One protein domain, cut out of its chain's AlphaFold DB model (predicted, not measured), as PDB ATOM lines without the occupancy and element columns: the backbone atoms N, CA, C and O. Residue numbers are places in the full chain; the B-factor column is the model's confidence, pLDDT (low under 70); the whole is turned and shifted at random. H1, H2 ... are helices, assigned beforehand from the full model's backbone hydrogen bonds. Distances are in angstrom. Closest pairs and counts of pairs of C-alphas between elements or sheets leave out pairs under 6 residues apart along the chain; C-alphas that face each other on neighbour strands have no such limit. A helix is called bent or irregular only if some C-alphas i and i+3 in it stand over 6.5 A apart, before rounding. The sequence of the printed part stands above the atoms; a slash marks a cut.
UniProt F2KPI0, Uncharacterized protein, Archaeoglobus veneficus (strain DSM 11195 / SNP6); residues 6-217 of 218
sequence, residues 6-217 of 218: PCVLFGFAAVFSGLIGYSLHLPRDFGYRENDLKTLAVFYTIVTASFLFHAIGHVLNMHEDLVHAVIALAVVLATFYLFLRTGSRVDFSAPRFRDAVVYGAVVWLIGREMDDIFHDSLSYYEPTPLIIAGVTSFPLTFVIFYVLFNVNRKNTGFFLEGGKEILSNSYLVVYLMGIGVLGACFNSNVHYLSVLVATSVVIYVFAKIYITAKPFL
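What this domain is: This is residues 6 to 217 of the 218 residues of an uncharacterized protein of Archaeoglobus veneficus (strain DSM 11195 / SNP6) (UniProt F2KPI0). Seven helices make an up-and-down bundle, each running against the one before it in the chain, with H6 in the core and the other six in a ring round it, in the order H1, H3, H2, H5, H7, H4. H4 slants across H6 and H7, and sharply kinks before its end. The printed part has 212 residues, with helices H1 to H7 along the chain and no named strand; the class is all helix. It is compact, with a radius of gyration of the C-alphas of 17.0 A, and spans 55 by 37 by 27 A.

Where its parts are: H1, residues 6 to 23, begins at C-alpha 6 (260.150, 271.015, 132.208) and is 25.6 A long from first to last C-alpha. H2 is residues 34 to 59, 37.5 A, and H3 is residues 64 to 86, 32.5 A. H4, residues 94 to 125, 36.0 A, is irregular: C-alphas 117 and 120 are 9.0 A apart, with a kink of 110 degrees near residue 118. H5 is residues 127 to 154, 40.5 A, and H6 is residues 163 to 185, 33.4 A, beginning at C-alpha 163 (270.531, 238.932, 130.832). H7, residues 190 to 217, 38.1 A, is irregular too, with C-alphas 212 and 215 7.4 A apart and a kink of 44 degrees near residue 211; it ends at C-alpha 217 (264.743, 231.984, 114.369).

How they stand to each other: H6 is the hub, touching H1, H3, H4 and H7. H1 touches it opposite ways at a shallow tilt of 23 degrees, closest at the C-alphas of Gly 18 and Tyr 175, 4.2 A. H6 and H7 form a helical hairpin, the C-alphas of Gly 180 and His 191 being closest at 4.0 A. H1 touches H3 the same way at a shallow tilt of 28 degrees, closest at the C-alphas of Cys 7 and Ala 69, 4.7 A. H2 and H3 form a helical hairpin at 5 degrees, closest at the C-alphas of Phe 43 and Ala 78, 5.4 A. H2 touches H5, closest at the C-alphas of Thr 48 and Gly 134, 4.8 A. H5 touches H7, closest at the C-alphas of Ala 133 and Thr 199, 5.0 A. H4 touches H7 at a steep tilt of 64 degrees, closest at the C-alphas of Gly 111 and Val 190, 3.9 A; H7 does so with residues 190 to 194 alone. H1 and H5 are apart. In H1, H2, H3 and H6 every O i to N i+4 pair is within hydrogen-bond range; in H4 21 of 28 are, and in H5 and H7 22 of 24 each.

The domain as a whole: The C-alphas farthest apart are those of Asp 116 and Asn 155, 56.9 A. The printed part has no cut, and no link is long. The mean pLDDT of the printed part is 84.6; residues under 70 include 27 to 29, 87 to 89 and 155 to 157.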
ATOM      1  N   PRO A   6     260.611 272.395 132.382       82.75
ATOM      2  CA  PRO A   6     260.150 271.015 132.208       82.75
ATOM      3  C   PRO A   6     261.199 270.095 131.567       82.75
ATOM      4  O   PRO A   6     261.403 268.986 132.058       82.75
ATOM      5  N   CYS A   7     261.894 270.561 130.522       85.25
ATOM      6  CA  CYS A   7     262.960 269.821 129.833       85.25
ATOM      7  C   CYS A   7     264.061 269.430 130.828       85.25
ATOM      8  O   CYS A   7     264.429 268.261 130.947       85.25
ATOM      9  N   VAL A   8     264.498 270.401 131.636       88.62
ATOM     10  CA  VAL A   8     265.538 270.212 132.654       88.62
ATOM     11  C   VAL A   8     265.100 269.220 133.733       88.62
ATOM     12  O   VAL A   8     265.845 268.296 134.059       88.62
ATOM     13  N   LEU A   9     263.892 269.378 134.281       88.75
ATOM     14  CA  LEU A   9     263.385 268.507 135.345       88.75
ATOM     15  C   LEU A   9     263.263 267.052 134.884       88.75
ATOM     16  O   LEU A   9     263.718 266.146 135.587       88.75
ATOM     17  N   PHE A  10     262.685 266.816 133.703       88.12
ATOM     18  CA  PHE A  10     262.561 265.458 133.178       88.12
ATOM     19  C   PHE A  10     263.912 264.881 132.745       88.12
ATOM     20  O   PHE A  10     264.158 263.699 132.988       88.12
ATOM     21  N   GLY A  11     264.814 265.700 132.195       89.62
ATOM     22  CA  GLY A  11     266.190 265.303 131.896       89.62
ATOM     23  C   GLY A  11     266.919 264.797 133.141       89.62
ATOM     24  O   GLY A  11     267.428 263.678 133.147       89.62
ATOM     25  N   PHE A  12     266.877 265.553 134.244       93.62
ATOM     26  CA  PHE A  12     267.437 265.099 135.520       93.62
ATOM     27  C   PHE A  12     266.770 263.820 136.025       93.62
ATOM     28  O   PHE A  12     267.470 262.903 136.452       93.62
ATOM     29  N   ALA A  13     265.441 263.717 135.955       92.44
ATOM     30  CA  ALA A  13     264.737 262.505 136.365       92.44
ATOM     31  C   ALA A  13     265.198 261.272 135.561       92.44
ATOM     32  O   ALA A  13     265.454 260.216 136.146       92.44
ATOM     33  N   ALA A  14     265.382 261.408 134.245       92.44
ATOM     34  CA  ALA A  14     265.912 260.348 133.390       92.44
ATOM     35  C   ALA A  14     267.351 259.974 133.786       92.44
ATOM     36  O   ALA A  14     267.624 258.799 134.029       92.44
ATOM     37  N   VAL A  15     268.236 260.962 133.976       94.56
ATOM     38  CA  VAL A  15     269.617 260.740 134.444       94.56
ATOM     39  C   VAL A  15     269.638 259.992 135.775       94.56
ATOM     40  O   VAL A  15     270.290 258.958 135.887       94.56
ATOM     41  N   PHE A  16     268.904 260.462 136.785       93.25
ATOM     42  CA  PHE A  16     268.892 259.822 138.100       93.25
ATOM     43  C   PHE A  16     268.300 258.415 138.049       93.25
ATOM     44  O   PHE A  16     268.864 257.499 138.645       93.25
ATOM     45  N   SER A  17     267.196 258.220 137.323       92.19
ATOM     46  CA  SER A  17     266.563 256.903 137.216       92.19
ATOM     47  C   SER A  17     267.471 255.884 136.514       92.19
ATOM     48  O   SER A  17     267.648 254.777 137.028       92.19
ATOM     49  N   GLY A  18     268.121 256.265 135.407       91.06
ATOM     50  CA  GLY A  18     269.093 255.425 134.706       91.06
ATOM     51  C   GLY A  18     270.343 255.152 135.540       91.06
ATOM     52  O   GLY A  18     270.786 254.008 135.623       91.06
ATOM     53  N   LEU A  19     270.872 256.165 136.232       93.06
ATOM     54  CA  LEU A  19     272.039 256.029 137.106       93.06
ATOM     55  C   LEU A  19     271.773 255.052 138.254       93.06
ATOM     56  O   LEU A  19     272.564 254.136 138.487       93.06
ATOM     57  N   ILE A  20     270.651 255.221 138.958       90.31
ATOM     58  CA  ILE A  20     270.245 254.324 140.043       90.31
ATOM     59  C   ILE A  20     270.049 252.915 139.484       90.31
ATOM     60  O   ILE A  20     270.662 251.979 139.990       90.31
ATOM     61  N   GLY A  21     269.277 252.759 138.406       88.62
ATOM     62  CA  GLY A  21     269.027 251.455 137.793       88.62
ATOM     63  C   GLY A  21     270.303 250.735 137.341       88.62
ATOM     64  O   GLY A  21     270.466 249.542 137.597       88.62
ATOM     65  N   TYR A  22     271.261 251.456 136.753       90.25
ATOM     66  CA  TYR A  22     272.556 250.902 136.350       90.25
ATOM     67  C   TYR A  22     273.406 250.481 137.554       90.25
ATOM     68  O   TYR A  22     274.119 249.478 137.510       90.25
ATOM     69  N   SER A  23     273.323 251.225 138.655       89.62
ATOM     70  CA  SER A  23     274.111 250.974 139.868       89.62
ATOM     71  C   SER A  23     273.632 249.763 140.661       89.62
ATOM     72  O   SER A  23     274.309 249.294 141.573       89.62
ATOM     73  N   LEU A  24     272.463 249.242 140.326       86.81
ATOM     74  CA  LEU A  24     271.793 248.192 141.061       86.81
ATOM     75  C   LEU A  24     272.157 246.799 140.524       86.81
ATOM     76  O   LEU A  24     272.144 246.533 139.319       86.81
ATOM     77  N   HIS A  25     272.540 245.891 141.423       78.69
ATOM     78  CA  HIS A  25     272.812 244.491 141.120       78.69
ATOM     79  C   HIS A  25     271.532 243.761 140.771       78.69
ATOM     80  O   HIS A  25     270.522 243.840 141.463       78.69
ATOM     81  N   LEU A  26     271.612 243.044 139.663       70.88
ATOM     82  CA  LEU A  26     270.453 242.465 139.022       70.88
ATOM     83  C   LEU A  26     270.205 241.044 139.530       70.88
ATOM     84  O   LEU A  26     271.171 240.339 139.865       70.88
ATOM     85  N   PRO A  27     268.938 240.590 139.530       69.88
ATOM     86  CA  PRO A  27     268.602 239.220 139.878       69.88
ATOM     87  C   PRO A  27     269.422 238.241 139.033       69.88
ATOM     88  O   PRO A  27     269.583 238.418 137.823       69.88
ATOM     89  N   ARG A  28     269.980 237.199 139.665       66.44
ATOM     90  CA  ARG A  28     270.780 236.183 138.952       66.44
ATOM     91  C   ARG A  28     269.970 235.430 137.894       66.44
ATOM     92  O   ARG A  28     270.567 234.895 136.970       66.44
ATOM     93  N   ASP A  29     268.654 235.424 138.051       69.50
ATOM     94  CA  ASP A  29     267.642 234.747 137.252       69.50
ATOM     95  C   ASP A  29     266.887 235.683 136.289       69.50
ATOM     96  O   ASP A  29     265.885 235.270 135.706       69.50
ATOM     97  N   PHE A  30     267.345 236.924 136.088       73.12
ATOM     98  CA  PHE A  30     266.725 237.815 135.106       73.12
ATOM     99  C   PHE A  30     266.859 237.255 133.683       73.12
ATOM    100  O   PHE A  30     267.959 236.923 133.239       73.12
ATOM    101  N   GLY A  31     265.737 237.179 132.969       71.75
ATOM    102  CA  GLY A  31     265.666 236.630 131.616       71.75
ATOM    103  C   GLY A  31     265.419 235.119 131.567       71.75
ATOM    104  O   GLY A  31     265.384 234.559 130.474       71.75
ATOM    105  N   TYR A  32     265.215 234.476 132.725       73.38
ATOM    106  CA  TYR A  32     264.741 233.089 132.835       73.38
ATOM    107  C   TYR A  32     263.209 233.002 132.914       73.38
ATOM    108  O   TYR A  32     262.642 231.911 132.862       73.38
ATOM    109  N   ARG A  33     262.524 234.142 133.073       77.19
ATOM    110  CA  ARG A  33     261.065 234.227 133.191       77.19
ATOM    111  C   ARG A  33     260.476 234.917 131.972       77.19
ATOM    112  O   ARG A  33     260.962 235.957 131.538       77.19
ATOM    113  N   GLU A  34     259.347 234.406 131.488       79.19
ATOM    114  CA  GLU A  34     258.580 235.028 130.399       79.19
ATOM    115  C   GLU A  34     258.207 236.491 130.718       79.19
ATOM    116  O   GLU A  34     258.229 237.360 129.848       79.19
ATOM    117  N   ASN A  35     257.924 236.793 131.990       83.06
ATOM    118  CA  ASN A  35     257.628 238.155 132.434       83.06
ATOM    119  C   ASN A  35     258.806 239.122 132.250       83.06
ATOM    120  O   ASN A  35     258.570 240.302 131.989       83.06
ATOM    121  N   ASP A  36     260.050 238.650 132.334       82.69
ATOM    122  CA  ASP A  36     261.232 239.493 132.126       82.69
ATOM    123  C   ASP A  36     261.356 239.872 130.645       82.69
ATOM    124  O   ASP A  36     261.583 241.035 130.318       82.69
ATOM    125  N   LEU A  37     261.094 238.915 129.747       82.75
ATOM    126  CA  LEU A  37     261.044 239.140 128.298       82.75
ATOM    127  C   LEU A  37     259.931 240.115 127.910       82.75
ATOM    128  O   LEU A  37     260.171 241.042 127.140       82.75
ATOM    129  N   LYS A  38     258.728 239.960 128.479       86.88
ATOM    130  CA  LYS A  38     257.624 240.921 128.289       86.88
ATOM    131  C   LYS A  38     258.012 242.315 128.765       86.88
ATOM    132  O   LYS A  38     257.709 243.302 128.102       86.88
ATOM    133  N   THR A  39     258.690 242.400 129.906       88.44
ATOM    134  CA  THR A  39     259.136 243.679 130.469       88.44
ATOM    135  C   THR A  39     260.160 244.353 129.558       88.44
ATOM    136  O   THR A  39     260.010 245.534 129.248       88.44
ATOM    137  N   LEU A  40     261.139 243.595 129.057       87.56
ATOM    138  CA  LEU A  40     262.112 244.050 128.060       87.56
ATOM    139  C   LEU A  40     261.446 244.502 126.755       87.56
ATOM    140  O   LEU A  40     261.799 245.559 126.242       87.56
ATOM    141  N   ALA A  41     260.469 243.748 126.241       87.56
ATOM    142  CA  ALA A  41     259.733 244.109 125.029       87.56
ATOM    143  C   ALA A  41     259.039 245.465 125.177       87.56
ATOM    144  O   ALA A  41     259.192 246.335 124.321       87.56
ATOM    145  N   VAL A  42     258.314 245.667 126.283       90.25
ATOM    146  CA  VAL A  42     257.633 246.935 126.576       90.25
ATOM    147  C   VAL A  42     258.646 248.072 126.694       90.25
ATOM    148  O   VAL A  42     258.462 249.116 126.073       90.25
ATOM    149  N   PHE A  43     259.733 247.859 127.439       91.44
ATOM    150  CA  PHE A  43     260.786 248.857 127.607       91.44
ATOM    151  C   PHE A  43     261.384 249.284 126.258       91.44
ATOM    152  O   PHE A  43     261.372 250.469 125.926       91.44
ATOM    153  N   TYR A  44     261.835 248.327 125.443       89.44
ATOM    154  CA  TYR A  44     262.431 248.627 124.142       89.44
ATOM    155  C   TYR A  44     261.421 249.179 123.136       89.44
ATOM    156  O   TYR A  44     261.803 249.997 122.307       89.44
ATOM    157  N   THR A  45     260.134 248.846 123.249       90.31
ATOM    158  CA  THR A  45     259.075 249.489 122.453       90.31
ATOM    159  C   THR A  45     258.985 250.985 122.765       90.31
ATOM    160  O   THR A  45     258.947 251.802 121.847       90.31
ATOM    161  N   ILE A  46     259.007 251.364 124.049       92.69
ATOM    162  CA  ILE A  46     258.960 252.774 124.469       92.69
ATOM    163  C   ILE A  46     260.229 253.516 124.031       92.69
ATOM    164  O   ILE A  46     260.137 254.626 123.507       92.69
ATOM    165  N   VAL A  47     261.405 252.901 124.188       88.88
ATOM    166  CA  VAL A  47     262.681 253.476 123.724       88.88
ATOM    167  C   VAL A  47     262.677 253.669 122.202       88.88
ATOM    168  O   VAL A  47     263.023 254.747 121.724       88.88
ATOM    169  N   THR A  48     262.203 252.676 121.442       89.38
ATOM    170  CA  THR A  48     262.044 252.763 119.978       89.38
ATOM    171  C   THR A  48     261.150 253.935 119.592       89.38
ATOM    172  O   THR A  48     261.531 254.774 118.778       89.38
ATOM    173  N   ALA A  49     259.961 254.008 120.199       91.38
ATOM    174  CA  ALA A  49     259.002 255.070 119.937       91.38
ATOM    175  C   ALA A  49     259.579 256.448 120.284       91.38
ATOM    176  O   ALA A  49     259.334 257.403 119.556       91.38
ATOM    177  N   SER A  50     260.386 256.539 121.343       91.50
ATOM    178  CA  SER A  50     261.037 257.781 121.763       91.50
ATOM    179  C   SER A  50     262.055 258.280 120.734       91.50
ATOM    180  O   SER A  50     261.999 259.446 120.358       91.50
ATOM    181  N   PHE A  51     262.931 257.407 120.221       88.75
ATOM    182  CA  PHE A  51     263.894 257.778 119.173       88.75
ATOM    183  C   PHE A  51     263.208 258.232 117.879       88.75
ATOM    184  O   PHE A  51     263.614 259.218 117.266       88.75
ATOM    185  N   LEU A  52     262.139 257.542 117.473       90.06
ATOM    186  CA  LEU A  52     261.380 257.906 116.274       90.06
ATOM    187  C   LEU A  52     260.602 259.202 116.464       90.06
ATOM    188  O   LEU A  52     260.591 260.038 115.567       90.06
ATOM    189  N   PHE A  53     259.962 259.376 117.620       91.81
ATOM    190  CA  PHE A  53     259.242 260.601 117.942       91.81
ATOM    191  C   PHE A  53     260.185 261.803 117.962       91.81
ATOM    192  O   PHE A  53     259.822 262.857 117.452       91.81
ATOM    193  N   HIS A  54     261.410 261.629 118.466       89.62
ATOM    194  CA  HIS A  54     262.440 262.664 118.416       89.62
ATOM    195  C   HIS A  54     262.818 263.026 116.978       89.62
ATOM    196  O   HIS A  54     262.708 264.189 116.598       89.62
ATOM    197  N   ALA A  55     263.157 262.031 116.152       88.31
ATOM    198  CA  ALA A  55     263.515 262.253 114.750       88.31
ATOM    199  C   ALA A  55     262.375 262.911 113.949       88.31
ATOM    200  O   ALA A  55     262.610 263.836 113.173       88.31
ATOM    201  N   ILE A  56     261.130 262.465 114.150       88.94
ATOM    202  CA  ILE A  56     259.940 263.061 113.524       88.94
ATOM    203  C   ILE A  56     259.730 264.489 114.030       88.94
ATOM    204  O   ILE A  56     259.458 265.379 113.228       88.94
ATOM    205  N   GLY A  57     259.873 264.716 115.337       87.94
ATOM    206  CA  GLY A  57     259.753 266.033 115.955       87.94
ATOM    207  C   GLY A  57     260.728 267.039 115.353       87.94
ATOM    208  O   GLY A  57     260.306 268.136 114.992       87.94
ATOM    209  N   HIS A  58     261.981 266.627 115.151       85.12
ATOM    210  CA  HIS A  58     263.002 267.424 114.472       85.12
ATOM    211  C   HIS A  58     262.622 267.703 113.006       85.12
ATOM    212  O   HIS A  58     262.604 268.850 112.575       85.12
ATOM    213  N   VAL A  59     262.239 266.683 112.222       86.19
ATOM    214  CA  VAL A  59     261.848 266.857 110.801       86.19
ATOM    215  C   VAL A  59     260.634 267.778 110.633       86.19
ATOM    216  O   VAL A  59     260.553 268.532 109.664       86.19
ATOM    217  N   LEU A  60     259.681 267.718 111.562       88.75
ATOM    218  CA  LEU A  60     258.468 268.533 111.539       88.75
ATOM    219  C   LEU A  60     258.638 269.904 112.217       88.75
ATOM    220  O   LEU A  60     257.656 270.640 112.304       88.75
ATOM    221  N   ASN A  61     259.844 270.255 112.687       85.75
ATOM    222  CA  ASN A  61     260.123 271.478 113.452       85.75
ATOM    223  C   ASN A  61     259.146 271.679 114.630       85.75
ATOM    224  O   ASN A  61     258.631 272.776 114.869       85.75
ATOM    225  N   MET A  62     258.832 270.596 115.346       87.19
ATOM    226  CA  MET A  62     258.047 270.670 116.578       87.19
ATOM    227  C   MET A  62     258.852 271.395 117.665       87.19
ATOM    228  O   MET A  62     260.074 271.457 117.602       87.19
ATOM    229  N   HIS A  63     258.181 271.923 118.695       85.44
ATOM    230  CA  HIS A  63     258.884 272.522 119.834       85.44
ATOM    231  C   HIS A  63     259.788 271.486 120.514       85.44
ATOM    232  O   HIS A  63     259.293 270.571 121.178       85.44
ATOM    233  N   GLU A  64     261.102 271.653 120.366       81.88
ATOM    234  CA  GLU A  64     262.109 270.699 120.832       81.88
ATOM    235  C   GLU A  64     261.994 270.434 122.333       81.88
ATOM    236  O   GLU A  64     261.982 269.277 122.743       81.88
ATOM    237  N   ASP A  65     261.802 271.461 123.163       82.44
ATOM    238  CA  ASP A  65     261.662 271.282 124.616       82.44
ATOM    239  C   ASP A  65     260.499 270.364 124.998       82.44
ATOM    240  O   ASP A  65     260.598 269.570 125.939       82.44
ATOM    241  N   LEU A  66     259.381 270.460 124.269       85.00
ATOM    242  CA  LEU A  66     258.213 269.616 124.502       85.00
ATOM    243  C   LEU A  66     258.508 268.172 124.089       85.00
ATOM    244  O   LEU A  66     258.165 267.248 124.825       85.00
ATOM    245  N   VAL A  67     259.160 267.980 122.940       89.38
ATOM    246  CA  VAL A  67     259.557 266.656 122.443       89.38
ATOM    247  C   VAL A  67     260.492 265.973 123.443       89.38
ATOM    248  O   VAL A  67     260.211 264.856 123.883       89.38
ATOM    249  N   HIS A  68     261.535 266.674 123.890       89.12
ATOM    250  CA  HIS A  68     262.489 266.178 124.878       89.12
ATOM    251  C   HIS A  68     261.832 265.872 126.232       89.12
ATOM    252  O   HIS A  68     262.104 264.825 126.821       89.12
ATOM    253  N   ALA A  69     260.926 266.731 126.712       88.50
ATOM    254  CA  ALA A  69     260.185 266.498 127.951       88.50
ATOM    255  C   ALA A  69     259.303 265.238 127.879       88.50
ATOM    256  O   ALA A  69     259.300 264.431 128.810       88.50
ATOM    257  N   VAL A  70     258.583 265.045 126.768       91.06
ATOM    258  CA  VAL A  70     257.741 263.859 126.541       91.06
ATOM    259  C   VAL A  70     258.589 262.589 126.500       91.06
ATOM    260  O   VAL A  70     258.238 261.602 127.150       91.06
ATOM    261  N   ILE A  71     259.721 262.619 125.793       91.62
ATOM    262  CA  ILE A  71     260.661 261.494 125.722       91.62
ATOM    263  C   ILE A  71     261.205 261.160 127.106       91.62
ATOM    264  O   ILE A  71     261.126 260.013 127.542       91.62
ATOM    265  N   ALA A  72     261.725 262.154 127.822       91.38
ATOM    266  CA  ALA A  72     262.298 261.950 129.142       91.38
ATOM    267  C   ALA A  72     261.262 261.378 130.123       91.38
ATOM    268  O   ALA A  72     261.561 260.422 130.839       91.38
ATOM    269  N   LEU A  73     260.020 261.873 130.098       92.38
ATOM    270  CA  LEU A  73     258.925 261.308 130.885       92.38
ATOM    271  C   LEU A  73     258.639 259.845 130.509       92.38
ATOM    272  O   LEU A  73     258.559 258.992 131.395       92.38
ATOM    273  N   ALA A  74     258.505 259.534 129.217       93.81
ATOM    274  CA  ALA A  74     258.231 258.177 128.749       93.81
ATOM    275  C   ALA A  74     259.333 257.194 129.172       93.81
ATOM    276  O   ALA A  74     259.044 256.099 129.660       93.81
ATOM    277  N   VAL A  75     260.596 257.605 129.053       91.25
ATOM    278  CA  VAL A  75     261.760 256.805 129.443       91.25
ATOM    279  C   VAL A  75     261.821 256.617 130.961       91.25
ATOM    280  O   VAL A  75     262.070 255.501 131.419       91.25
ATOM    281  N   VAL A  76     261.533 257.647 131.764       92.06
ATOM    282  CA  VAL A  76     261.436 257.517 133.232       92.06
ATOM    283  C   VAL A  76     260.360 256.503 133.617       92.06
ATOM    284  O   VAL A  76     260.614 255.613 134.431       92.06
ATOM    285  N   LEU A  77     259.178 256.580 133.003       93.56
ATOM    286  CA  LEU A  77     258.087 255.635 133.257       93.56
ATOM    287  C   LEU A  77     258.461 254.205 132.842       93.56
ATOM    288  O   LEU A  77     258.206 253.264 133.596       93.56
ATOM    289  N   ALA A  78     259.112 254.031 131.689       91.62
ATOM    290  CA  ALA A  78     259.609 252.732 131.235       91.62
ATOM    291  C   ALA A  78     260.654 252.151 132.198       91.62
ATOM    292  O   ALA A  78     260.626 250.962 132.511       91.62
ATOM    293  N   THR A  79     261.541 253.001 132.711       90.38
ATOM    294  CA  THR A  79     262.580 252.636 133.682       90.38
ATOM    295  C   THR A  79     261.969 252.223 135.010       90.38
ATOM    296  O   THR A  79     262.360 251.212 135.587       90.38
ATOM    297  N   PHE A  80     260.963 252.958 135.481       89.88
ATOM    298  CA  PHE A  80     260.238 252.609 136.697       89.88
ATOM    299  C   PHE A  80     259.471 251.293 136.540       89.88
ATOM    300  O   PHE A  80     259.501 250.447 137.432       89.88
ATOM    301  N   TYR A  81     258.841 251.068 135.384       90.19
ATOM    302  CA  TYR A  81     258.194 249.797 135.065       90.19
ATOM    303  C   TYR A  81     259.191 248.629 135.066       90.19
ATOM    304  O   TYR A  81     258.938 247.598 135.696       90.19
ATOM    305  N   LEU A  82     260.347 248.809 134.420       88.31
ATOM    306  CA  LEU A  82     261.443 247.842 134.415       88.31
ATOM    307  C   LEU A  82     261.923 247.548 135.842       88.31
ATOM    308  O   LEU A  82     262.071 246.385 136.221       88.31
ATOM    309  N   PHE A  83     262.080 248.585 136.662       86.88
ATOM    310  CA  PHE A  83     262.489 248.468 138.056       86.88
ATOM    311  C   PHE A  83     261.477 247.686 138.899       86.88
ATOM    312  O   PHE A  83     261.844 246.718 139.559       86.88
ATOM    313  N   LEU A  84     260.187 248.028 138.832       86.88
ATOM    314  CA  LEU A  84     259.132 247.339 139.586       86.88
ATOM    315  C   LEU A  84     259.016 245.852 139.233       86.88
ATOM    316  O   LEU A  84     258.669 245.035 140.083       86.88
ATOM    317  N   ARG A  85     259.287 245.488 137.976       83.88
ATOM    318  CA  ARG A  85     259.200 244.100 137.502       83.88
ATOM    319  C   ARG A  85     260.458 243.283 137.775       83.88
ATOM    320  O   ARG A  85     260.369 242.063 137.865       83.88
ATOM    321  N   THR A  86     261.599 243.940 137.959       76.50
ATOM    322  CA  THR A  86     262.885 243.297 138.283       76.50
ATOM    323  C   THR A  86     263.224 243.354 139.780       76.50
ATOM    324  O   THR A  86     264.088 242.620 140.263       76.50
ATOM    325  N   GLY A  87     262.514 244.192 140.537       61.38
ATOM    326  CA  GLY A  87     262.793 244.541 141.922       61.38
ATOM    327  C   GLY A  87     262.210 243.574 142.945       61.38
ATOM    328  O   GLY A  87     261.096 243.747 143.426       61.38
ATOM    329  N   SER A  88     263.003 242.588 143.357       53.41
ATOM    330  CA  SER A  88     262.860 241.995 144.702       53.41
ATOM    331  C   SER A  88     264.187 241.606 145.366       53.41
ATOM    332  O   SER A  88     264.182 241.168 146.514       53.41
ATOM    333  N   ARG A  89     265.332 241.762 144.682       62.50
ATOM    334  CA  ARG A  89     266.668 241.382 145.183       62.50
ATOM    335  C   ARG A  89     267.739 242.285 144.581       62.50
ATOM    336  O   ARG A  89     268.471 241.862 143.689       62.50
ATOM    337  N   VAL A  90     267.738 243.547 144.989       71.19
ATOM    338  CA  VAL A  90     268.548 244.580 144.346       71.19
ATOM    339  C   VAL A  90     269.536 245.157 145.351       71.19
ATOM    340  O   VAL A  90     269.134 245.874 146.260       71.19
ATOM    341  N   ASP A  91     270.817 244.832 145.181       81.50
ATOM    342  CA  ASP A  91     271.903 245.380 146.002       81.50
ATOM    343  C   ASP A  91     272.560 246.558 145.283       81.50
ATOM    344  O   ASP A  91     272.767 246.531 144.071       81.50
ATOM    345  N   PHE A  92     272.926 247.606 146.011       86.38
ATOM    346  CA  PHE A  92     273.637 248.730 145.412       86.38
ATOM    347  C   PHE A  92     275.113 248.399 145.162       86.38
ATOM    348  O   PHE A  92     275.801 247.850 146.021       86.38
ATOM    349  N   SER A  93     275.625 248.784 143.994       88.81
ATOM    350  CA  SER A  93     277.021 248.609 143.604       88.81
ATOM    351  C   SER A  93     277.697 249.957 143.395       88.81
ATOM    352  O   SER A  93     277.568 250.583 142.343       88.81
ATOM    353  N   ALA A  94     278.481 250.372 144.390       88.94
ATOM    354  CA  ALA A  94     279.287 251.587 144.310       88.94
ATOM    355  C   ALA A  94     280.252 251.615 143.102       88.94
ATOM    356  O   ALA A  94     280.363 252.673 142.482       88.94
ATOM    357  N   PRO A  95     280.900 250.498 142.694       91.69
ATOM    358  CA  PRO A  95     281.698 250.479 141.470       91.69
ATOM    359  C   PRO A  95     280.886 250.843 140.224       91.69
ATOM    360  O   PRO A  95     281.299 251.716 139.473       91.69
ATOM    361  N   ARG A  96     279.694 250.258 140.041       89.94
ATOM    362  CA  ARG A  96     278.842 250.545 138.873       89.94
ATOM    363  C   ARG A  96     278.311 251.974 138.885       89.94
ATOM    364  O   ARG A  96     278.253 252.603 137.835       89.94
ATOM    365  N   PHE A  97     277.982 252.503 140.063       91.50
ATOM    366  CA  PHE A  97     277.630 253.914 140.212       91.50
ATOM    367  C   PHE A  97     278.771 254.825 139.759       91.50
ATOM    368  O   PHE A  97     278.561 255.718 138.942       91.50
ATOM    369  N   ARG A  98     279.990 254.571 140.249       93.38
ATOM    370  CA  ARG A  98     281.184 255.316 139.842       93.38
ATOM    371  C   ARG A  98     281.393 255.230 138.333       93.38
ATOM    372  O   ARG A  98     281.617 256.259 137.710       93.38
ATOM    373  N   ASP A  99     281.307 254.036 137.756       91.81
ATOM    374  CA  ASP A  99     281.547 253.831 136.328       91.81
ATOM    375  C   ASP A  99     280.505 254.582 135.478       91.81
ATOM    376  O   ASP A  99     280.877 255.270 134.532       91.81
ATOM    377  N   ALA A 100     279.224 254.571 135.868       90.94
ATOM    378  CA  ALA A 100     278.184 255.364 135.207       90.94
ATOM    379  C   ALA A 100     278.433 256.876 135.308       90.94
ATOM    380  O   ALA A 100     278.322 257.574 134.303       90.94
ATOM    381  N   VAL A 101     278.822 257.379 136.486       93.75
ATOM    382  CA  VAL A 101     279.194 258.794 136.658       93.75
ATOM    383  C   VAL A 101     280.381 259.159 135.768       93.75
ATOM    384  O   VAL A 101     280.368 260.216 135.144       93.75
ATOM    385  N   VAL A 102     281.388 258.285 135.666       94.62
ATOM    386  CA  VAL A 102     282.535 258.489 134.770       94.62
ATOM    387  C   VAL A 102     282.084 258.506 133.312       94.62
ATOM    388  O   VAL A 102     282.480 259.412 132.584       94.62
ATOM    389  N   TYR A 103     281.224 257.578 132.881       91.94
ATOM    390  CA  TYR A 103     280.685 257.585 131.518       91.94
ATOM    391  C   TYR A 103     279.955 258.886 131.203       91.94
ATOM    392  O   TYR A 103     280.213 259.487 130.163       91.94
ATOM    393  N   GLY A 104     279.098 259.364 132.106       92.62
ATOM    394  CA  GLY A 104     278.391 260.619 131.884       92.62
ATOM    395  C   GLY A 104     279.305 261.833 131.895       92.62
ATOM    396  O   GLY A 104     279.144 262.711 131.055       92.62
ATOM    397  N   ALA A 105     280.302 261.869 132.782       93.56
ATOM    398  CA  ALA A 105     281.294 262.938 132.804       93.56
ATOM    399  C   ALA A 105     282.111 262.980 131.504       93.56
ATOM    400  O   ALA A 105     282.313 264.054 130.947       93.56
ATOM    401  N   VAL A 106     282.537 261.823 130.990       94.12
ATOM    402  CA  VAL A 106     283.272 261.726 129.721       94.12
ATOM    403  C   VAL A 106     282.402 262.185 128.551       94.12
ATOM    404  O   VAL A 106     282.850 263.015 127.765       94.12
ATOM    405  N   VAL A 107     281.156 261.710 128.456       93.06
ATOM    406  CA  VAL A 107     280.210 262.145 127.411       93.06
ATOM    407  C   VAL A 107     279.962 263.651 127.494       93.06
ATOM    408  O   VAL A 107     279.989 264.333 126.475       93.06
ATOM    409  N   TRP A 108     279.779 264.193 128.697       92.88
ATOM    410  CA  TRP A 108     279.559 265.623 128.890       92.88
ATOM    411  C   TRP A 108     280.775 266.463 128.482       92.88
ATOM    412  O   TRP A 108     280.641 267.447 127.761       92.88
ATOM    413  N   LEU A 109     281.973 266.081 128.928       92.06
ATOM    414  CA  LEU A 109     283.199 266.830 128.650       92.06
ATOM    415  C   LEU A 109     283.565 266.789 127.165       92.06
ATOM    416  O   LEU A 109     283.845 267.836 126.592       92.06
ATOM    417  N   ILE A 110     283.520 265.610 126.536       90.75
ATOM    418  CA  ILE A 110     283.805 265.481 125.102       90.75
ATOM    419  C   ILE A 110     282.738 266.214 124.290       90.75
ATOM    420  O   ILE A 110     283.081 266.957 123.378       90.75
ATOM    421  N   GLY A 111     281.458 266.042 124.627       88.19
ATOM    422  CA  GLY A 111     280.368 266.708 123.916       88.19
ATOM    423  C   GLY A 111     280.487 268.228 123.970       88.19
ATOM    424  O   GLY A 111     280.290 268.887 122.956       88.19
ATOM    425  N   ARG A 112     280.902 268.777 125.116       88.44
ATOM    426  CA  ARG A 112     281.176 270.208 125.254       88.44
ATOM    427  C   ARG A 112     282.398 270.650 124.443       88.44
ATOM    428  O   ARG A 112     282.347 271.698 123.823       88.44
ATOM    429  N   GLU A 113     283.478 269.877 124.403       87.19
ATOM    430  CA  GLU A 113     284.631 270.217 123.550       87.19
ATOM    431  C   GLU A 113     284.247 270.210 122.057       87.19
ATOM    432  O   GLU A 113     284.742 271.005 121.260       87.19
ATOM    433  N   MET A 114     283.311 269.337 121.664       82.62
ATOM    434  CA  MET A 114     282.761 269.322 120.308       82.62
ATOM    435  C   MET A 114     281.903 270.556 120.003       82.62
ATOM    436  O   MET A 114     281.765 270.886 118.826       82.62
ATOM    437  N   ASP A 115     281.323 271.238 121.001       78.56
ATOM    438  CA  ASP A 115     280.641 272.529 120.791       78.56
ATOM    439  C   ASP A 115     281.597 273.571 120.228       78.56
ATOM    440  O   ASP A 115     281.277 274.211 119.232       78.56
ATOM    441  N   ASP A 116     282.795 273.676 120.792       68.44
ATOM    442  CA  ASP A 116     283.753 274.711 120.405       68.44
ATOM    443  C   ASP A 116     284.308 274.510 118.979       68.44
ATOM    444  O   ASP A 116     284.746 275.465 118.338       68.44
ATOM    445  N   ILE A 117     284.274 273.276 118.459       71.06
ATOM    446  CA  ILE A 117     284.921 272.902 117.188       71.06
ATOM    447  C   ILE A 117     283.904 272.642 116.058       71.06
ATOM    448  O   ILE A 117     284.205 272.903 114.893       71.06
ATOM    449  N   PHE A 118     282.709 272.126 116.370       72.44
ATOM    450  CA  PHE A 118     281.794 271.533 115.379       72.44
ATOM    451  C   PHE A 118     280.329 271.984 115.489       72.44
ATOM    452  O   PHE A 118     279.477 271.359 114.849       72.44
ATOM    453  N   HIS A 119     280.033 273.040 116.258       68.19
ATOM    454  CA  HIS A 119     278.679 273.494 116.623       68.19
ATOM    455  C   HIS A 119     277.624 273.381 115.504       68.19
ATOM    456  O   HIS A 119     276.606 272.720 115.686       68.19
ATOM    457  N   ASP A 120     277.897 273.917 114.311       68.81
ATOM    458  CA  ASP A 120     276.907 273.966 113.221       68.81
ATOM    459  C   ASP A 120     276.827 272.682 112.376       68.81
ATOM    460  O   ASP A 120     275.879 272.480 111.621       68.81
ATOM    461  N   SER A 121     277.830 271.809 112.462       70.62
ATOM    462  CA  SER A 121     277.930 270.632 111.588       70.62
ATOM    463  C   SER A 121     277.176 269.415 112.122       70.62
ATOM    464  O   SER A 121     276.692 268.606 111.335       70.62
ATOM    465  N   LEU A 122     277.058 269.281 113.446       70.12
ATOM    466  CA  LEU A 122     276.475 268.101 114.092       70.12
ATOM    467  C   LEU A 122     274.944 268.103 114.091       70.12
ATOM    468  O   LEU A 122     274.351 267.032 113.970       70.12
ATOM    469  N   SER A 123     274.318 269.281 114.135       69.62
ATOM    470  CA  SER A 123     272.855 269.437 114.081       69.62
ATOM    471  C   SER A 123     272.254 268.843 112.808       69.62
ATOM    472  O   SER A 123     271.251 268.140 112.853       69.62
ATOM    473  N   TYR A 124     272.928 269.006 111.665       72.25
ATOM    474  CA  TYR A 124     272.483 268.412 110.403       72.25
ATOM    475  C   TYR A 124     272.419 266.877 110.456       72.25
ATOM    476  O   TYR A 124     271.584 266.254 109.798       72.25
ATOM    477  N   TYR A 125     273.303 266.253 111.238       75.06
ATOM    478  CA  TYR A 125     273.374 264.801 111.345       75.06
ATOM    479  C   TYR A 125     272.506 264.225 112.459       75.06
ATOM    480  O   TYR A 125     272.281 263.020 112.413       75.06
ATOM    481  N   GLU A 126     271.974 265.030 113.386       76.12
ATOM    482  CA  GLU A 126     271.123 264.612 114.516       76.12
ATOM    483  C   GLU A 126     270.046 263.569 114.183       76.12
ATOM    484  O   GLU A 126     269.985 262.542 114.872       76.12
ATOM    485  N   PRO A 127     269.211 263.737 113.135       81.69
ATOM    486  CA  PRO A 127     268.166 262.760 112.843       81.69
ATOM    487  C   PRO A 127     268.732 261.386 112.463       81.69
ATOM    488  O   PRO A 127     268.061 260.373 112.639       81.69
ATOM    489  N   THR A 128     269.973 261.308 111.979       84.25
ATOM    490  CA  THR A 128     270.582 260.059 111.501       84.25
ATOM    491  C   THR A 128     270.770 259.011 112.610       84.25
ATOM    492  O   THR A 128     270.203 257.923 112.480       84.25
ATOM    493  N   PRO A 129     271.516 259.265 113.708       81.06
ATOM    494  CA  PRO A 129     271.673 258.294 114.789       81.06
ATOM    495  C   PRO A 129     270.347 257.960 115.484       81.06
ATOM    496  O   PRO A 129     270.196 256.827 115.945       81.06
ATOM    497  N   LEU A 130     269.382 258.886 115.513       84.38
ATOM    498  CA  LEU A 130     268.036 258.650 116.047       84.38
ATOM    499  C   LEU A 130     267.240 257.680 115.176       84.38
ATOM    500  O   LEU A 130     266.677 256.710 115.681       84.38
ATOM    501  N   ILE A 131     267.232 257.897 113.858       84.44
ATOM    502  CA  ILE A 131     266.586 256.997 112.899       84.44
ATOM    503  C   ILE A 131     267.247 255.621 112.959       84.44
ATOM    504  O   ILE A 131     266.541 254.619 113.020       84.44
ATOM    505  N   ILE A 132     268.580 255.551 113.002       85.25
ATOM    506  CA  ILE A 132     269.300 254.279 113.143       85.25
ATOM    507  C   ILE A 132     268.891 253.577 114.442       85.25
ATOM    508  O   ILE A 132     268.580 252.388 114.406       85.25
ATOM    509  N   ALA A 133     268.828 254.278 115.577       82.62
ATOM    510  CA  ALA A 133     268.379 253.698 116.846       82.62
ATOM    511  C   ALA A 133     266.931 253.198 116.777       82.62
ATOM    512  O   ALA A 133     266.644 252.076 117.193       82.62
ATOM    513  N   GLY A 134     266.022 253.994 116.211       83.12
ATOM    514  CA  GLY A 134     264.624 253.612 116.022       83.12
ATOM    515  C   GLY A 134     264.484 252.379 115.128       83.12
ATOM    516  O   GLY A 134     263.865 251.389 115.512       83.12
ATOM    517  N   VAL A 135     265.130 252.391 113.960       83.62
ATOM    518  CA  VAL A 135     265.104 251.280 112.997       83.62
ATOM    519  C   VAL A 135     265.753 250.026 113.567       83.62
ATOM    520  O   VAL A 135     265.230 248.947 113.343       83.62
ATOM    521  N   THR A 136     266.847 250.126 114.326       78.00
ATOM    522  CA  THR A 136     267.511 248.953 114.933       78.00
ATOM    523  C   THR A 136     266.741 248.386 116.127       78.00
ATOM    524  O   THR A 136     266.762 247.176 116.359       78.00
ATOM    525  N   SER A 137     265.986 249.221 116.843       80.31
ATOM    526  CA  SER A 137     265.154 248.781 117.968       80.31
ATOM    527  C   SER A 137     263.847 248.090 117.531       80.31
ATOM    528  O   SER A 137     263.263 247.318 118.297       80.31
ATOM    529  N   PHE A 138     263.403 248.282 116.283       81.12
ATOM    530  CA  PHE A 138     262.254 247.562 115.715       81.12
ATOM    531  C   PHE A 138     262.497 246.046 115.577       81.12
ATOM    532  O   PHE A 138     261.722 245.278 116.154       81.12
ATOM    533  N   PRO A 139     263.556 245.576 114.879       79.69
ATOM    534  CA  PRO A 139     263.940 244.170 114.843       79.69
ATOM    535  C   PRO A 139     264.143 243.588 116.235       79.69
ATOM    536  O   PRO A 139     263.735 242.459 116.476       79.69
ATOM    537  N   LEU A 140     264.714 244.356 117.167       80.25
ATOM    538  CA  LEU A 140     264.858 243.932 118.558       80.25
ATOM    539  C   LEU A 140     263.501 243.592 119.180       80.25
ATOM    540  O   LEU A 140     263.301 242.495 119.701       80.25
ATOM    541  N   THR A 141     262.558 244.523 119.077       79.81
ATOM    542  CA  THR A 141     261.196 244.355 119.583       79.81
ATOM    543  C   THR A 141     260.510 243.160 118.915       79.81
ATOM    544  O   THR A 141     259.927 242.320 119.600       79.81
ATOM    545  N   PHE A 142     260.648 243.020 117.593       81.00
ATOM    546  CA  PHE A 142     260.109 241.891 116.835       81.00
ATOM    547  C   PHE A 142     260.699 240.547 117.277       81.00
ATOM    548  O   PHE A 142     259.943 239.607 117.513       81.00
ATOM    549  N   VAL A 143     262.022 240.449 117.445       82.50
ATOM    550  CA  VAL A 143     262.696 239.230 117.918       82.50
ATOM    551  C   VAL A 143     262.184 238.848 119.305       82.50
ATOM    552  O   VAL A 143     261.834 237.688 119.517       82.50
ATOM    553  N   ILE A 144     262.055 239.804 120.232       83.31
ATOM    554  CA  ILE A 144     261.521 239.517 121.572       83.31
ATOM    555  C   ILE A 144     260.068 239.019 121.482       83.31
ATOM    556  O   ILE A 144     259.726 238.023 122.120       83.31
ATOM    557  N   PHE A 145     259.218 239.647 120.662       83.25
ATOM    558  CA  PHE A 145     257.844 239.180 120.436       83.25
ATOM    559  C   PHE A 145     257.786 237.781 119.822       83.25
ATOM    560  O   PHE A 145     256.984 236.950 120.246       83.25
ATOM    561  N   TYR A 146     258.638 237.505 118.840       81.88
ATOM    562  CA  TYR A 146     258.705 236.215 118.172       81.88
ATOM    563  C   TYR A 146     259.148 235.100 119.130       81.88
ATOM    564  O   TYR A 146     258.561 234.013 119.142       81.88
ATOM    565  N   VAL A 147     260.137 235.381 119.982       80.62
ATOM    566  CA  VAL A 147     260.564 234.472 121.053       80.62
ATOM    567  C   VAL A 147     259.419 234.235 122.038       80.62
ATOM    568  O   VAL A 147     259.104 233.082 122.319       80.62
ATOM    569  N   LEU A 148     258.733 235.287 122.497       82.50
ATOM    570  CA  LEU A 148     257.566 235.166 123.384       82.50
ATOM    571  C   LEU A 148     256.457 234.299 122.774       82.50
ATOM    572  O   LEU A 148     255.888 233.444 123.453       82.50
ATOM    573  N   PHE A 149     256.163 234.486 121.488       82.44
ATOM    574  CA  PHE A 149     255.176 233.678 120.776       82.44
ATOM    575  C   PHE A 149     255.578 232.199 120.732       82.44
ATOM    576  O   PHE A 149     254.746 231.326 120.979       82.44
ATOM    577  N   ASN A 150     256.852 231.901 120.463       78.88
ATOM    578  CA  ASN A 150     257.351 230.527 120.434       78.88
ATOM    579  C   ASN A 150     257.371 229.878 121.821       78.88
ATOM    580  O   ASN A 150     256.928 228.738 121.939       78.88
ATOM    581  N   VAL A 151     257.816 230.596 122.855       77.38
ATOM    582  CA  VAL A 151     257.782 230.140 124.257       77.38
ATOM    583  C   VAL A 151     256.361 229.727 124.641       77.38
ATOM    584  O   VAL A 151     256.154 228.609 125.109       77.38
ATOM    585  N   ASN A 152     255.374 230.575 124.339       79.38
ATOM    586  CA  ASN A 152     253.969 230.309 124.653       79.38
ATOM    587  C   ASN A 152     253.361 229.182 123.816       79.38
ATOM    588  O   ASN A 152     252.579 228.385 124.324       79.38
ATOM    589  N   ARG A 153     253.708 229.093 122.527       79.56
ATOM    590  CA  ARG A 153     253.149 228.073 121.631       79.56
ATOM    591  C   ARG A 153     253.760 226.688 121.851       79.56
ATOM    592  O   ARG A 153     253.059 225.693 121.690       79.56
ATOM    593  N   LYS A 154     255.060 226.612 122.149       73.69
ATOM    594  CA  LYS A 154     255.826 225.356 122.226       73.69
ATOM    595  C   LYS A 154     256.077 224.885 123.665       73.69
ATOM    596  O   LYS A 154     256.665 223.823 123.833       73.69
ATOM    597  N   ASN A 155     255.654 225.642 124.685       66.12
ATOM    598  CA  ASN A 155     256.001 225.409 126.097       66.12
ATOM    599  C   ASN A 155     257.519 225.235 126.319       66.12
ATOM    600  O   ASN A 155     257.954 224.482 127.189       66.12
ATOM    601  N   THR A 156     258.341 225.909 125.510       67.06
ATOM    602  CA  THR A 156     259.804 225.846 125.610       67.06
ATOM    603  C   THR A 156     260.318 227.001 126.449       67.06
ATOM    604  O   THR A 156     259.906 228.139 126.243       67.06
ATOM    605  N   GLY A 157     261.253 226.731 127.359       64.56
ATOM    606  CA  GLY A 157     261.947 227.782 128.101       64.56
ATOM    607  C   GLY A 157     262.905 228.561 127.197       64.56
ATOM    608  O   GLY A 157     263.607 227.963 126.384       64.56
ATOM    609  N   PHE A 158     262.946 229.885 127.354       72.19
ATOM    610  CA  PHE A 158     263.980 230.738 126.769       72.19
ATOM    611  C   PHE A 158     264.843 231.324 127.880       72.19
ATOM    612  O   PHE A 158     264.314 231.806 128.882       72.19
ATOM    613  N   PHE A 159     266.158 231.292 127.684       73.69
ATOM    614  CA  PHE A 159     267.127 231.796 128.645       73.69
ATOM    615  C   PHE A 159     268.010 232.833 127.969       73.69
ATOM    616  O   PHE A 159     268.786 232.504 127.075       73.69
ATOM    617  N   LEU A 160     267.886 234.088 128.405       73.19
ATOM    618  CA  LEU A 160     268.756 235.166 127.945       73.19
ATOM    619  C   LEU A 160     270.170 234.996 128.502       73.19
ATOM    620  O   LEU A 160     270.444 235.357 129.651       73.19
ATOM    621  N   GLU A 161     271.090 234.496 127.680       74.31
ATOM    622  CA  GLU A 161     272.513 234.571 127.997       74.31
ATOM    623  C   GLU A 161     272.932 236.038 128.160       74.31
ATOM    624  O   GLU A 161     272.622 236.897 127.336       74.31
ATOM    625  N   GLY A 162     273.611 236.350 129.265       77.88
ATOM    626  CA  GLY A 162     273.998 237.729 129.566       77.88
ATOM    627  C   GLY A 162     272.825 238.648 129.934       77.88
ATOM    628  O   GLY A 162     272.964 239.865 129.830       77.88
ATOM    629  N   GLY A 163     271.691 238.122 130.421       79.69
ATOM    630  CA  GLY A 163     270.531 238.932 130.832       79.69
ATOM    631  C   GLY A 163     270.869 240.100 131.776       79.69
ATOM    632  O   GLY A 163     270.286 241.179 131.672       79.69
ATOM    633  N   LYS A 164     271.881 239.936 132.639       80.44
ATOM    634  CA  LYS A 164     272.399 241.020 133.495       80.44
ATOM    635  C   LYS A 164     273.046 242.157 132.703       80.44
ATOM    636  O   LYS A 164     272.849 243.319 133.037       80.44
ATOM    637  N   GLU A 165     273.826 241.835 131.676       85.31
ATOM    638  CA  GLU A 165     274.468 242.830 130.810       85.31
ATOM    639  C   GLU A 165     273.409 243.597 130.023       85.31
ATOM    640  O   GLU A 165     273.442 244.822 129.988       85.31
ATOM    641  N   ILE A 166     272.426 242.881 129.465       87.31
ATOM    642  CA  ILE A 166     271.303 243.466 128.724       87.31
ATOM    643  C   ILE A 166     270.569 244.483 129.591       87.31
ATOM    644  O   ILE A 166     270.455 245.642 129.209       87.31
ATOM    645  N   LEU A 167     270.139 244.073 130.784       87.56
ATOM    646  CA  LEU A 167     269.392 244.937 131.688       87.56
ATOM    647  C   LEU A 167     270.238 246.107 132.213       87.56
ATOM    648  O   LEU A 167     269.749 247.231 132.297       87.56
ATOM    649  N   SER A 168     271.522 245.879 132.510       88.75
ATOM    650  CA  SER A 168     272.460 246.957 132.836       88.75
ATOM    651  C   SER A 168     272.522 247.990 131.714       88.75
ATOM    652  O   SER A 168     272.406 249.187 131.959       88.75
ATOM    653  N   ASN A 169     272.676 247.532 130.477       91.31
ATOM    654  CA  ASN A 169     272.768 248.399 129.313       91.31
ATOM    655  C   ASN A 169     271.441 249.104 129.018       91.31
ATOM    656  O   ASN A 169     271.467 250.251 128.589       91.31
ATOM    657  N   SER A 170     270.291 248.496 129.322       90.62
ATOM    658  CA  SER A 170     268.990 249.174 129.268       90.62
ATOM    659  C   SER A 170     268.958 250.409 130.178       90.62
ATOM    660  O   SER A 170     268.555 251.482 129.734       90.62
ATOM    661  N   TYR A 171     269.450 250.305 131.417       92.38
ATOM    662  CA  TYR A 171     269.555 251.461 132.315       92.38
ATOM    663  C   TYR A 171     270.623 252.474 131.874       92.38
ATOM    664  O   TYR A 171     270.437 253.677 132.049       92.38
ATOM    665  N   LEU A 172     271.717 252.013 131.258       93.00
ATOM    666  CA  LEU A 172     272.723 252.907 130.678       93.00
ATOM    667  C   LEU A 172     272.147 253.732 129.515       93.00
ATOM    668  O   LEU A 172     272.440 254.918 129.411       93.00
ATOM    669  N   VAL A 173     271.293 253.135 128.677       92.56
ATOM    670  CA  VAL A 173     270.582 253.854 127.607       92.56
ATOM    671  C   VAL A 173     269.717 254.965 128.195       92.56
ATOM    672  O   VAL A 173     269.796 256.096 127.729       92.56
ATOM    673  N   VAL A 174     268.959 254.685 129.260       93.56
ATOM    674  CA  VAL A 174     268.148 255.696 129.969       93.56
ATOM    675  C   VAL A 174     269.015 256.846 130.474       93.56
ATOM    676  O   VAL A 174     268.678 258.013 130.286       93.56
ATOM    677  N   TYR A 175     270.144 256.512 131.101       94.75
ATOM    678  CA  TYR A 175     271.091 257.486 131.630       94.75
ATOM    679  C   TYR A 175     271.632 258.412 130.531       94.75
ATOM    680  O   TYR A 175     271.583 259.634 130.673       94.75
ATOM    681  N   LEU A 176     272.074 257.840 129.408       94.44
ATOM    682  CA  LEU A 176     272.577 258.589 128.256       94.44
ATOM    683  C   LEU A 176     271.474 259.418 127.585       94.44
ATOM    684  O   LEU A 176     271.700 260.575 127.242       94.44
ATOM    685  N   MET A 177     270.257 258.892 127.453       91.94
ATOM    686  CA  MET A 177     269.130 259.683 126.950       91.94
ATOM    687  C   MET A 177     268.846 260.888 127.855       91.94
ATOM    688  O   MET A 177     268.643 261.988 127.351       91.94
ATOM    689  N   GLY A 178     268.906 260.719 129.179       92.81
ATOM    690  CA  GLY A 178     268.772 261.825 130.130       92.81
ATOM    691  C   GLY A 178     269.868 262.884 129.980       92.81
ATOM    692  O   GLY A 178     269.566 264.077 129.967       92.81
ATOM    693  N   ILE A 179     271.127 262.467 129.807       93.50
ATOM    694  CA  ILE A 179     272.244 263.385 129.520       93.50
ATOM    695  C   ILE A 179     272.011 264.121 128.202       93.50
ATOM    696  O   ILE A 179     272.225 265.327 128.133       93.50
ATOM    697  N   GLY A 180     271.541 263.410 127.175       90.62
ATOM    698  CA  GLY A 180     271.254 263.985 125.868       90.62
ATOM    699  C   GLY A 180     270.147 265.035 125.931       90.62
ATOM    700  O   GLY A 180     270.293 266.106 125.351       90.62
ATOM    701  N   VAL A 181     269.078 264.771 126.689       90.81
ATOM    702  CA  VAL A 181     268.000 265.741 126.944       90.81
ATOM    703  C   VAL A 181     268.542 266.980 127.650       90.81
ATOM    704  O   VAL A 181     268.272 268.087 127.204       90.81
ATOM    705  N   LEU A 182     269.345 266.816 128.707       91.12
ATOM    706  CA  LEU A 182     269.961 267.962 129.384       91.12
ATOM    707  C   LEU A 182     270.859 268.757 128.429       91.12
ATOM    708  O   LEU A 182     270.748 269.978 128.386       91.12
ATOM    709  N   GLY A 183     271.694 268.077 127.639       88.81
ATOM    710  CA  GLY A 183     272.515 268.696 126.598       88.81
ATOM    711  C   GLY A 183     271.683 269.543 125.633       88.81
ATOM    712  O   GLY A 183     272.037 270.693 125.395       88.81
ATOM    713  N   ALA A 184     270.537 269.027 125.176       86.31
ATOM    714  CA  ALA A 184     269.613 269.767 124.315       86.31
ATOM    715  C   ALA A 184     269.025 270.998 125.016       86.31
ATOM    716  O   ALA A 184     269.072 272.084 124.453       86.31
ATOM    717  N   CYS A 185     268.565 270.887 126.272       85.25
ATOM    718  CA  CYS A 185     268.017 272.048 126.990       85.25
ATOM    719  C   CYS A 185     269.063 273.177 127.178       85.25
ATOM    720  O   CYS A 185     268.697 274.333 127.393       85.25
ATOM    721  N   PHE A 186     270.361 272.844 127.152       85.00
ATOM    722  CA  PHE A 186     271.472 273.798 127.236       85.00
ATOM    723  C   PHE A 186     272.082 274.161 125.871       85.00
ATOM    724  O   PHE A 186     273.087 274.869 125.851       85.00
ATOM    725  N   ASN A 187     271.485 273.723 124.754       78.44
ATOM    726  CA  ASN A 187     271.997 273.894 123.387       78.44
ATOM    727  C   ASN A 187     273.457 273.440 123.229       78.44
ATOM    728  O   ASN A 187     274.285 274.161 122.675       78.44
ATOM    729  N   SER A 188     273.775 272.264 123.764       84.12
ATOM    730  CA  SER A 188     275.117 271.687 123.743       84.12
ATOM    731  C   SER A 188     275.175 270.413 122.902       84.12
ATOM    732  O   SER A 188     274.304 269.543 122.997       84.12
ATOM    733  N   ASN A 189     276.275 270.244 122.170       86.00
ATOM    734  CA  ASN A 189     276.634 269.068 121.379       86.00
ATOM    735  C   ASN A 189     276.768 267.788 122.216       86.00
ATOM    736  O   ASN A 189     276.803 266.684 121.664       86.00
ATOM    737  N   VAL A 190     276.761 267.902 123.550       89.06
ATOM    738  CA  VAL A 190     276.516 266.778 124.467       89.06
ATOM    739  C   VAL A 190     275.265 265.997 124.072       89.06
ATOM    740  O   VAL A 190     275.258 264.770 124.187       89.06
ATOM    741  N   HIS A 191     274.239 266.681 123.562       88.69
ATOM    742  CA  HIS A 191     273.047 266.052 123.018       88.69
ATOM    743  C   HIS A 191     273.389 264.979 121.971       88.69
ATOM    744  O   HIS A 191     273.111 263.793 122.177       88.69
ATOM    745  N   TYR A 192     274.070 265.380 120.894       85.88
ATOM    746  CA  TYR A 192     274.400 264.513 119.762       85.88
ATOM    747  C   TYR A 192     275.302 263.355 120.164       85.88
ATOM    748  O   TYR A 192     275.058 262.206 119.786       85.88
ATOM    749  N   LEU A 193     276.336 263.643 120.959       89.44
ATOM    750  CA  LEU A 193     277.260 262.610 121.408       89.44
ATOM    751  C   LEU A 193     276.542 261.582 122.284       89.44
ATOM    752  O   LEU A 193     276.720 260.380 122.096       89.44
ATOM    753  N   SER A 194     275.701 262.039 123.212       90.88
ATOM    754  CA  SER A 194     274.974 261.138 124.100       90.88
ATOM    755  C   SER A 194     273.987 260.255 123.337       90.88
ATOM    756  O   SER A 194     273.913 259.052 123.594       90.88
ATOM    757  N   VAL A 195     273.287 260.818 122.345       87.12
ATOM    758  CA  VAL A 195     272.417 260.062 121.435       87.12
ATOM    759  C   VAL A 195     273.215 259.004 120.674       87.12
ATOM    760  O   VAL A 195     272.825 257.842 120.667       87.12
ATOM    761  N   LEU A 196     274.365 259.360 120.096       88.81
ATOM    762  CA  LEU A 196     275.203 258.427 119.337       88.81
ATOM    763  C   LEU A 196     275.708 257.259 120.198       88.81
ATOM    764  O   LEU A 196     275.692 256.098 119.769       88.81
ATOM    765  N   VAL A 197     276.130 257.545 121.432       91.69
ATOM    766  CA  VAL A 197     276.548 256.505 122.378       91.69
ATOM    767  C   VAL A 197     275.349 255.640 122.776       91.69
ATOM    768  O   VAL A 197     275.463 254.414 122.763       91.69
ATOM    769  N   ALA A 198     274.183 256.234 123.051       90.44
ATOM    770  CA  ALA A 198     272.962 255.487 123.359       90.44
ATOM    771  C   ALA A 198     272.568 254.546 122.207       90.44
ATOM    772  O   ALA A 198     272.309 253.366 122.447       90.44
ATOM    773  N   THR A 199     272.614 255.021 120.958       88.69
ATOM    774  CA  THR A 199     272.388 254.209 119.753       88.69
ATOM    775  C   THR A 199     273.350 253.026 119.686       88.69
ATOM    776  O   THR A 199     272.937 251.894 119.439       88.69
ATOM    777  N   SER A 200     274.633 253.257 119.966       90.56
ATOM    778  CA  SER A 200     275.656 252.205 119.950       90.56
ATOM    779  C   SER A 200     275.382 251.122 121.001       90.56
ATOM    780  O   SER A 200     275.489 249.927 120.717       90.56
ATOM    781  N   VAL A 201     274.959 251.524 122.205       91.56
ATOM    782  CA  VAL A 201     274.576 250.596 123.281       91.56
ATOM    783  C   VAL A 201     273.322 249.800 122.901       91.56
ATOM    784  O   VAL A 201     273.268 248.593 123.142       91.56
ATOM    785  N   VAL A 202     272.331 250.430 122.265       88.94
ATOM    786  CA  VAL A 202     271.126 249.749 121.762       88.94
ATOM    787  C   VAL A 202     271.481 248.683 120.724       88.94
ATOM    788  O   VAL A 202     271.030 247.543 120.845       88.94
ATOM    789  N   ILE A 203     272.334 249.012 119.748       88.38
ATOM    790  CA  ILE A 203     272.796 248.063 118.722       88.38
ATOM    791  C   ILE A 203     273.526 246.881 119.368       88.38
ATOM    792  O   ILE A 203     273.299 245.728 118.995       88.38
ATOM    793  N   TYR A 204     274.366 247.145 120.369       90.12
ATOM    794  CA  TYR A 204     275.040 246.093 121.122       90.12
ATOM    795  C   TYR A 204     274.048 245.154 121.825       90.12
ATOM    796  O   TYR A 204     274.185 243.929 121.744       90.12
ATOM    797  N   VAL A 205     273.023 245.704 122.484       88.06
ATOM    798  CA  VAL A 205     271.980 244.892 123.127       88.06
ATOM    799  C   VAL A 205     271.210 244.067 122.095       88.06
ATOM    800  O   VAL A 205     270.942 242.888 122.335       88.06
ATOM    801  N   PHE A 206     270.910 244.642 120.930       85.00
ATOM    802  CA  PHE A 206     270.281 243.908 119.838       85.00
ATOM    803  C   PHE A 206     271.124 242.723 119.375       85.00
ATOM    804  O   PHE A 206     270.608 241.609 119.287       85.00
ATOM    805  N   ALA A 207     272.424 242.930 119.160       85.88
ATOM    806  CA  ALA A 207     273.331 241.859 118.769       85.88
ATOM    807  C   ALA A 207     273.343 240.715 119.799       85.88
ATOM    808  O   ALA A 207     273.262 239.547 119.420       85.88
ATOM    809  N   LYS A 208     273.372 241.038 121.100       86.44
ATOM    810  CA  LYS A 208     273.299 240.040 122.180       86.44
ATOM    811  C   LYS A 208     271.997 239.241 122.139       86.44
ATOM    812  O   LYS A 208     272.047 238.016 122.119       86.44
ATOM    813  N   ILE A 209     270.850 239.918 122.078       82.75
ATOM    814  CA  ILE A 209     269.536 239.258 122.065       82.75
ATOM    815  C   ILE A 209     269.365 238.390 120.816       82.75
ATOM    816  O   ILE A 209     268.868 237.271 120.921       82.75
ATOM    817  N   TYR A 210     269.815 238.865 119.653       83.31
ATOM    818  CA  TYR A 210     269.766 238.103 118.409       83.31
ATOM    819  C   TYR A 210     270.573 236.802 118.493       83.31
ATOM    820  O   TYR A 210     270.059 235.742 118.143       83.31
ATOM    821  N   ILE A 211     271.811 236.860 119.001       83.50
ATOM    822  CA  ILE A 211     272.668 235.673 119.155       83.50
ATOM    823  C   ILE A 211     271.984 234.626 120.036       83.50
ATOM    824  O   ILE A 211     271.957 233.451 119.675       83.50
ATOM    825  N   THR A 212     271.384 235.042 121.153       78.44
ATOM    826  CA  THR A 212     270.677 234.115 122.044       78.44
ATOM    827  C   THR A 212     269.385 233.575 121.427       78.44
ATOM    828  O   THR A 212     269.036 232.417 121.634       78.44
ATOM    829  N   ALA A 213     268.658 234.396 120.666       75.62
ATOM    830  CA  ALA A 213     267.389 234.017 120.046       75.62
ATOM    831  C   ALA A 213     267.549 233.163 118.778       75.62
ATOM    832  O   ALA A 213     266.573 232.552 118.344       75.62
ATOM    833  N   LYS A 214     268.756 233.089 118.204       79.12
ATOM    834  CA  LYS A 214     269.049 232.375 116.954       79.12
ATOM    835  C   LYS A 214     268.434 230.964 116.858       79.12
ATOM    836  O   LYS A 214     267.792 230.706 115.846       79.12
ATOM    837  N   PRO A 215     268.494 230.089 117.886       74.12
ATOM    838  CA  PRO A 215     267.912 228.742 117.811       74.12
ATOM    839  C   PRO A 215     266.389 228.698 117.626       74.12
ATOM    840  O   PRO A 215     265.838 227.637 117.358       74.12
ATOM    841  N   PHE A 216     265.694 229.818 117.843       69.81
ATOM    842  CA  PHE A 216     264.259 229.939 117.601       69.81
ATOM    843  C   PHE A 216     263.951 230.522 116.222       69.81
ATOM    844  O   PHE A 216     262.836 230.327 115.745       69.81
ATOM    845  N   LEU A 217     264.890 231.278 115.644       71.12
ATOM    846  CA  LEU A 217     264.743 231.984 114.369       71.12
ATOM    847  C   LEU A 217     265.094 231.102 113.164       71.12
ATOM    848  O   LEU A 217     264.561 231.351 112.082       71.12
TER     849      LEU A 217